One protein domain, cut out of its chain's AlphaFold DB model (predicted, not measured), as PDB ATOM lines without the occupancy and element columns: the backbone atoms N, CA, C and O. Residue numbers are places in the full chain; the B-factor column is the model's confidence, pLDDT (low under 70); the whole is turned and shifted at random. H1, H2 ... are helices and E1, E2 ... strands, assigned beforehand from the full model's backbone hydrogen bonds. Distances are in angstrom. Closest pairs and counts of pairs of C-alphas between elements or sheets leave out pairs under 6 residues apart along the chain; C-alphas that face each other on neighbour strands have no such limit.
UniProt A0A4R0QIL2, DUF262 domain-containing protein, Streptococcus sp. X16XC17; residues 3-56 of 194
ATOM      1  N   TYR A   3     152.922 191.389 193.120       90.56
ATOM      2  CA  TYR A   3     151.875 190.485 193.560       90.56
ATOM      3  C   TYR A   3     152.543 189.161 193.916       90.56
ATOM      4  O   TYR A   3     153.260 188.591 193.089       90.56
ATOM      5  N   ILE A   4     152.344 188.694 195.146       89.69
ATOM      6  CA  ILE A   4     152.956 187.465 195.643       89.69
ATOM      7  C   ILE A   4     151.917 186.484 196.173       89.69
ATOM      8  O   ILE A   4     150.910 186.866 196.766       89.69
ATOM      9  N   ASN A   5     152.188 185.200 195.978       90.56
ATOM     10  CA  ASN A   5     151.455 184.113 196.609       90.56
ATOM     11  C   ASN A   5     152.311 183.539 197.739       90.56
ATOM     12  O   ASN A   5     153.433 183.085 197.491       90.56
ATOM     13  N   VAL A   6     151.791 183.590 198.967       88.94
ATOM     14  CA  VAL A   6     152.517 183.218 200.187       88.94
ATOM     15  C   VAL A   6     151.734 182.195 200.986       88.94
ATOM     16  O   VAL A   6     150.540 182.362 201.224       88.94
ATOM     17  N   ILE A   7     152.433 181.176 201.482       87.12
ATOM     18  CA  ILE A   7     151.925 180.254 202.500       87.12
ATOM     19  C   ILE A   7     152.993 180.138 203.589       87.12
ATOM     20  O   ILE A   7     154.154 179.904 203.285       87.12
ATOM     21  N   ASP A   8     152.626 180.347 204.856       82.69
ATOM     22  CA  ASP A   8     153.534 180.203 206.009       82.69
ATOM     23  C   ASP A   8     154.878 180.960 205.882       82.69
ATOM     24  O   ASP A   8     155.926 180.484 206.314       82.69
ATOM     25  N   LYS A   9     154.834 182.181 205.327       81.38
ATOM     26  CA  LYS A   9     155.992 183.044 205.001       81.38
ATOM     27  C   LYS A   9     156.905 182.538 203.874       81.38
ATOM     28  O   LYS A   9     157.920 183.180 203.610       81.38
ATOM     29  N   GLU A  10     156.556 181.457 203.189       87.06
ATOM     30  CA  GLU A  10     157.240 181.001 201.982       87.06
ATOM     31  C   GLU A  10     156.540 181.544 200.735       87.06
ATOM     32  O   GLU A  10     155.321 181.426 200.585       87.06
ATOM     33  N   ILE A  11     157.312 182.160 199.840       87.75
ATOM     34  CA  ILE A  11     156.796 182.694 198.581       87.75
ATOM     35  C   ILE A  11     156.813 181.591 197.538       87.75
ATOM     36  O   ILE A  11     157.870 181.099 197.143       87.75
ATOM     37  N   LEU A  12     155.624 181.240 197.062       87.00
ATOM     38  CA  LEU A  12     155.427 180.219 196.038       87.00
ATOM     39  C   LEU A  12     155.434 180.816 194.634       87.00
ATOM     40  O   LEU A  12     155.846 180.161 193.677       87.00
ATOM     41  N   GLU A  13     154.983 182.064 194.503       86.81
ATOM     42  CA  GLU A  13     154.927 182.757 193.223       86.81
ATOM     43  C   GLU A  13     155.061 184.271 193.399       86.81
ATOM     44  O   GLU A  13     154.553 184.845 194.361       86.81
ATOM     45  N   VAL A  14     155.738 184.912 192.446       88.69
ATOM     46  CA  VAL A  14     155.860 186.367 192.345       88.69
ATOM     47  C   VAL A  14     155.643 186.807 190.905       88.69
ATOM     48  O   VAL A  14     156.120 186.159 189.970       88.69
ATOM     49  N   THR A  15     154.925 187.914 190.740       85.12
ATOM     50  CA  THR A  15     154.671 188.556 189.453       85.12
ATOM     51  C   THR A  15     154.509 190.066 189.630       85.12
ATOM     52  O   THR A  15     154.164 190.563 190.704       85.12
ATOM     53  N   ASP A  16     154.787 190.825 188.580       85.38
ATOM     54  CA  ASP A  16     154.496 192.255 188.493       85.38
ATOM     55  C   ASP A  16     153.135 192.546 187.835       85.38
ATOM     56  O   ASP A  16     152.671 193.690 187.845       85.38
ATOM     57  N   GLN A  17     152.463 191.512 187.323       84.75
ATOM     58  CA  GLN A  17     151.117 191.594 186.772       84.75
ATOM     59  C   GLN A  17     150.061 191.438 187.861       84.75
ATOM     60  O   GLN A  17     150.207 190.649 188.792       84.75
ATOM     61  N   LYS A  18     148.957 192.175 187.728       87.06
ATOM     62  CA  LYS A  18     147.863 192.112 188.695       87.06
ATOM     63  C   LYS A  18     147.195 190.736 188.681       87.06
ATOM     64  O   LYS A  18     146.654 190.326 187.656       87.06
ATOM     65  N   VAL A  19     147.163 190.096 189.848       87.56
ATOM     66  CA  VAL A  19     146.438 188.847 190.113       87.56
ATOM     67  C   VAL A  19     145.553 189.065 191.337       87.56
ATOM     68  O   VAL A  19     146.039 189.521 192.369       87.56
ATOM     69  N   ASP A  20     144.252 188.790 191.212       82.31
ATOM     70  CA  ASP A  20     143.258 189.146 192.238       82.31
ATOM     71  C   ASP A  20     143.395 188.327 193.538       82.31
ATOM     72  O   ASP A  20     143.059 188.831 194.607       82.31
ATOM     73  N   ASP A  21     143.940 187.109 193.464       85.06
ATOM     74  CA  ASP A  21     144.104 186.198 194.609       85.06
ATOM     75  C   ASP A  21     145.480 186.311 195.302       85.06
ATOM     76  O   ASP A  21     145.808 185.497 196.165       85.06
ATOM     77  N   PHE A  22     146.324 187.271 194.903       90.06
ATOM     78  CA  PHE A  22     147.691 187.431 195.419       90.06
ATOM     79  C   PHE A  22     147.788 188.618 196.384       90.06
ATOM     80  O   PHE A  22     147.101 189.631 196.236       90.06
ATOM     81  N   GLU A  23     148.696 188.523 197.354       86.81
ATOM     82  CA  GLU A  23     149.024 189.635 198.242       86.81
ATOM     83  C   GLU A  23     149.816 190.708 197.486       86.81
ATOM     84  O   GLU A  23     150.721 190.406 196.707       86.81
ATOM     85  N   VAL A  24     149.492 191.982 197.722       87.44
ATOM     86  CA  VAL A  24     150.155 193.115 197.063       87.44
ATOM     87  C   VAL A  24     151.217 193.701 197.979       87.44
ATOM     88  O   VAL A  24     150.915 194.140 199.088       87.44
ATOM     89  N   ILE A  25     152.445 193.790 197.480       85.81
ATOM     90  CA  ILE A  25     153.566 194.409 198.183       85.81
ATOM     91  C   ILE A  25     154.076 195.599 197.388       85.81
ATOM     92  O   ILE A  25     154.347 195.507 196.187       85.81
ATOM     93  N   ASP A  26     154.260 196.730 198.065       82.19
ATOM     94  CA  ASP A  26     154.874 197.900 197.453       82.19
ATOM     95  C   ASP A  26     156.379 197.953 197.711       82.19
ATOM     96  O   ASP A  26     156.863 198.510 198.693       82.19
ATOM     97  N   VAL A  27     157.120 197.323 196.808       79.75
ATOM     98  CA  VAL A  27     158.581 197.320 196.780       79.75
ATOM     99  C   VAL A  27     159.066 197.622 195.371       79.75
ATOM    100  O   VAL A  27     158.469 197.195 194.376       79.75
ATOM    101  N   SER A  28     160.144 198.396 195.305       72.44
ATOM    102  CA  SER A  28     160.745 198.893 194.067       72.44
ATOM    103  C   SER A  28     162.171 198.391 193.841       72.44
ATOM    104  O   SER A  28     162.720 198.641 192.776       72.44
ATOM    105  N   THR A  29     162.772 197.697 194.815       78.56
ATOM    106  CA  THR A  29     164.134 197.147 194.726       78.56
ATOM    107  C   THR A  29     164.221 195.772 195.387       78.56
ATOM    108  O   THR A  29     163.466 195.477 196.319       78.56
ATOM    109  N   ILE A  30     165.196 194.966 194.952       78.50
ATOM    110  CA  ILE A  30     165.523 193.665 195.560       78.50
ATOM    111  C   ILE A  30     165.861 193.836 197.049       78.50
ATOM    112  O   ILE A  30     165.317 193.132 197.889       78.50
ATOM    113  N   ASP A  31     166.685 194.829 197.400       78.56
ATOM    114  CA  ASP A  31     167.055 195.100 198.799       78.56
ATOM    115  C   ASP A  31     165.842 195.459 199.677       78.56
ATOM    116  O   ASP A  31     165.761 195.061 200.838       78.56
ATOM    117  N   GLY A  32     164.856 196.173 199.120       79.31
ATOM    118  CA  GLY A  32     163.598 196.455 199.810       79.31
ATOM    119  C   GLY A  32     162.769 195.194 200.058       79.31
ATOM    120  O   GLY A  32     162.156 195.071 201.116       79.31
ATOM    121  N   PHE A  33     162.791 194.249 199.118       81.69
ATOM    122  CA  PHE A  33     162.106 192.964 199.235       81.69
ATOM    123  C   PHE A  33     162.753 192.058 200.293       81.69
ATOM    124  O   PHE A  33     162.051 191.512 201.143       81.69
ATOM    125  N   SER A  34     164.085 191.958 200.315       80.00
ATOM    126  CA  SER A  34     164.825 191.103 201.261       80.00
ATOM    127  C   SER A  34     164.603 191.469 202.735       80.00
ATOM    128  O   SER A  34     164.790 190.638 203.621       80.00
ATOM    129  N   ARG A  35     164.168 192.700 203.025       82.94
ATOM    130  CA  ARG A  35     163.851 193.173 204.386       82.94
ATOM    131  C   ARG A  35     162.525 192.646 204.937       82.94
ATOM    132  O   ARG A  35     162.252 192.849 206.114       82.94
ATOM    133  N   LEU A  36     161.700 192.010 204.108       82.06
ATOM    134  CA  LEU A  36     160.363 191.549 204.488       82.06
ATOM    135  C   LEU A  36     160.353 190.167 205.170       82.06
ATOM    136  O   LEU A  36     159.284 189.658 205.488       82.06
ATOM    137  N   GLU A  37     161.529 189.581 205.430       80.19
ATOM    138  CA  GLU A  37     161.707 188.306 206.151       80.19
ATOM    139  C   GLU A  37     160.919 187.111 205.565       80.19
ATOM    140  O   GLU A  37     160.569 186.173 206.289       80.19
ATOM    141  N   TYR A  38     160.635 187.124 204.261       86.44
ATOM    142  CA  TYR A  38     160.043 185.983 203.564       86.44
ATOM    143  C   TYR A  38     161.097 184.930 203.210       86.44
ATOM    144  O   TYR A  38     162.246 185.251 202.905       86.44
ATOM    145  N   VAL A  39     160.681 183.664 203.203       83.06
ATOM    146  CA  VAL A  39     161.475 182.557 202.669       83.06
ATOM    147  C   VAL A  39     161.247 182.499 201.161       83.06
ATOM    148  O   VAL A  39     160.118 182.342 200.695       83.06
ATOM    149  N   VAL A  40     162.326 182.645 200.398       85.88
ATOM    150  CA  VAL A  40     162.328 182.574 198.934       85.88
ATOM    151  C   VAL A  40     163.174 181.398 198.471       85.88
ATOM    152  O   VAL A  40     164.219 181.101 199.045       85.88
ATOM    153  N   SER A  41     162.703 180.709 197.433       85.69
ATOM    154  CA  SER A  41     163.494 179.693 196.737       85.69
ATOM    155  C   SER A  41     164.356 180.334 195.649       85.69
ATOM    156  O   SER A  41     164.012 181.393 195.127       85.69
ATOM    157  N   GLU A  42     165.427 179.653 195.236       83.94
ATOM    158  CA  GLU A  42     166.331 180.097 194.155       83.94
ATOM    159  C   GLU A  42     165.569 180.425 192.852       83.94
ATOM    160  O   GLU A  42     165.888 181.373 192.136       83.94
ATOM    161  N   ALA A  43     164.483 179.696 192.567       83.81
ATOM    162  CA  ALA A  43     163.619 179.956 191.414       83.81
ATOM    163  C   ALA A  43     162.832 181.277 191.527       83.81
ATOM    164  O   ALA A  43     162.549 181.918 190.515       83.81
ATOM    165  N   ILE A  44     162.456 181.675 192.744       86.81
ATOM    166  CA  ILE A  44     161.772 182.943 193.017       86.81
ATOM    167  C   ILE A  44     162.772 184.093 193.046       86.81
ATOM    168  O   ILE A  44     162.469 185.146 192.493       86.81
ATOM    169  N   GLU A  45     163.969 183.884 193.595       84.31
ATOM    170  CA  GLU A  45     165.064 184.858 193.526       84.31
ATOM    171  C   GLU A  45     165.389 185.221 192.071       84.31
ATOM    172  O   GLU A  45     165.356 186.398 191.722       84.31
ATOM    173  N   ALA A  46     165.550 184.233 191.185       83.88
ATOM    174  CA  ALA A  46     165.786 184.480 189.759       83.88
ATOM    175  C   ALA A  46     164.632 185.245 189.072       83.88
ATOM    176  O   ALA A  46     164.861 186.077 188.192       83.88
ATOM    177  N   LYS A  47     163.374 184.996 189.473       85.38
ATOM    178  CA  LYS A  47     162.214 185.758 188.974       85.38
ATOM    179  C   LYS A  47     162.206 187.196 189.489       85.38
ATOM    180  O   LYS A  47     161.899 188.101 188.720       85.38
ATOM    181  N   LEU A  48     162.530 187.411 190.765       85.38
ATOM    182  CA  LEU A  48     162.659 188.746 191.351       85.38
ATOM    183  C   LEU A  48     163.760 189.528 190.636       85.38
ATOM    184  O   LEU A  48     163.516 190.659 190.228       85.38
ATOM    185  N   GLU A  49     164.927 188.919 190.424       82.94
ATOM    186  CA  GLU A  49     166.021 189.517 189.655       82.94
ATOM    187  C   GLU A  49     165.574 189.911 188.246       82.94
ATOM    188  O   GLU A  49     165.835 191.036 187.835       82.94
ATOM    189  N   GLY A  50     164.832 189.053 187.539       82.00
ATOM    190  CA  GLY A  50     164.263 189.385 186.229       82.00
ATOM    191  C   GLY A  50     163.297 190.574 186.276       82.00
ATOM    192  O   GLY A  50     163.476 191.544 185.544       82.00
ATOM    193  N   ILE A  51     162.319 190.545 187.186       83.50
ATOM    194  CA  ILE A  51     161.308 191.608 187.337       83.50
ATOM    195  C   ILE A  51     161.952 192.950 187.723       83.50
ATOM    196  O   ILE A  51     161.530 194.010 187.253       83.50
ATOM    197  N   PHE A  52     162.953 192.935 188.606       78.81
ATOM    198  CA  PHE A  52     163.644 194.149 189.034       78.81
ATOM    199  C   PHE A  52     164.688 194.622 188.022       78.81
ATOM    200  O   PHE A  52     164.851 195.828 187.887       78.81
ATOM    201  N   SER A  53     165.331 193.726 187.270       71.12
ATOM    202  CA  SER A  53     166.247 194.087 186.182       71.12
ATOM    203  C   SER A  53     165.507 194.675 184.975       71.12
ATOM    204  O   SER A  53     166.015 195.607 184.363       71.12
ATOM    205  N   GLU A  54     164.284 194.227 184.670       61.38
ATOM    206  CA  GLU A  54     163.426 194.872 183.660       61.38
ATOM    207  C   GLU A  54     162.920 196.254 184.113       61.38
ATOM    208  O   GLU A  54     162.701 197.136 183.284       61.38
ATOM    209  N   LYS A  55     162.761 196.469 185.429       58.50
ATOM    210  CA  LYS A  55     162.426 197.779 186.024       58.50
ATOM    211  C   LYS A  55     163.634 198.683 186.249       58.50
ATOM    212  O   LYS A  55     163.450 199.893 186.378       58.50
ATOM    213  N   GLU A  56     164.848 198.142 186.228       54.16
ATOM    214  CA  GLU A  56     166.044 198.889 185.847       54.16
ATOM    215  C   GLU A  56     165.989 199.162 184.338       54.16
ATOM    216  O   GLU A  56     166.879 198.793 183.571       54.16
TER     217      GLU A  56
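Overview. This is residues 3 to 56 of the 194 residues of the protein "DUF262 domain-containing protein" of Streptococcus sp. X16XC17 (UniProt A0A4R0QIL2). A small antiparallel sheet of three strands, E2, E1 and E3, makes one side of this domain, and the longer helix H2 runs past its edge strand E2, with residues 43 to 51 grazing the sheet. The short helix H1 lies away from E1 and E2, and residues 35 to 41 lead from it across to H2. The printed part has 54 residues with three named strands and two named helices, in the order E1, E2, E3, H1, H2; the sheet's order is E2, E1, E3, and the class is mixed, helices and strands. The whole is compact, with a radius of gyration of the C-alphas of 10.3 A, and rounded, spanning 29 by 22 by 19 A.

Along the chain. Find C-alpha 3 at (151.875, 190.485, 193.560), where strand E1, residues 3 to 7, begins; it runs 13.6 A from first to last C-alpha. Next comes E2, residues 10 to 15, 14.9 A long, and then E3, residues 23 to 25, 6.6 A. Look for H1 at residues 30 to 34, 6.3 A long, beginning at C-alpha 30 at (165.523, 193.665, 195.560). H2, residues 42 to 55, is 19.8 A long and ends at C-alpha 55 at (162.426, 197.779, 186.024).

Arrangement. Start with E1, the inner strand of the sheet. E1 and E2 form a hairpin, antiparallel at 162 degrees between their directions; the C-alphas of Ile 4 and Val 14 face each other at 4.5 A, and N 5 and O 13 are within hydrogen-bond range at 2.9 A. E1 and E3 are antiparallel at 123 degrees, with N 4 and O 23 at 2.8 A and N 23 and O 4 at 2.8 A. H2 is on the sheet but only grazes it, with its residues 43 to 51; its closest C-alphas to E2 are those of Glu 13 and Ile 44, 6.9 A apart. H1 is not on the sheet and is apart from E1 and from E2. H1 and H2 only just touch, with 3 pairs of C-alphas within 8 A; residues 48 to 52 of H2 alone take part, and the closest C-alphas are those of Ile 30 and Phe 52, 6.8 A apart. In H1 and H2 every O i to N i+4 pair is within hydrogen-bond range.

Size, cuts and confidence. Look from Asp 8 to Glu 56 for the two C-alphas farthest apart, 30.2 A. The printed part has no cut. The links E1 to E2 and E3 to H1 are tight, those from E2 to E3 and from H1 to H2 are short, and no link is long. The mean pLDDT of the printed part is 82.6; in the B-factor column, residues 54 to 56 fall under 70, where the model's confidence is low.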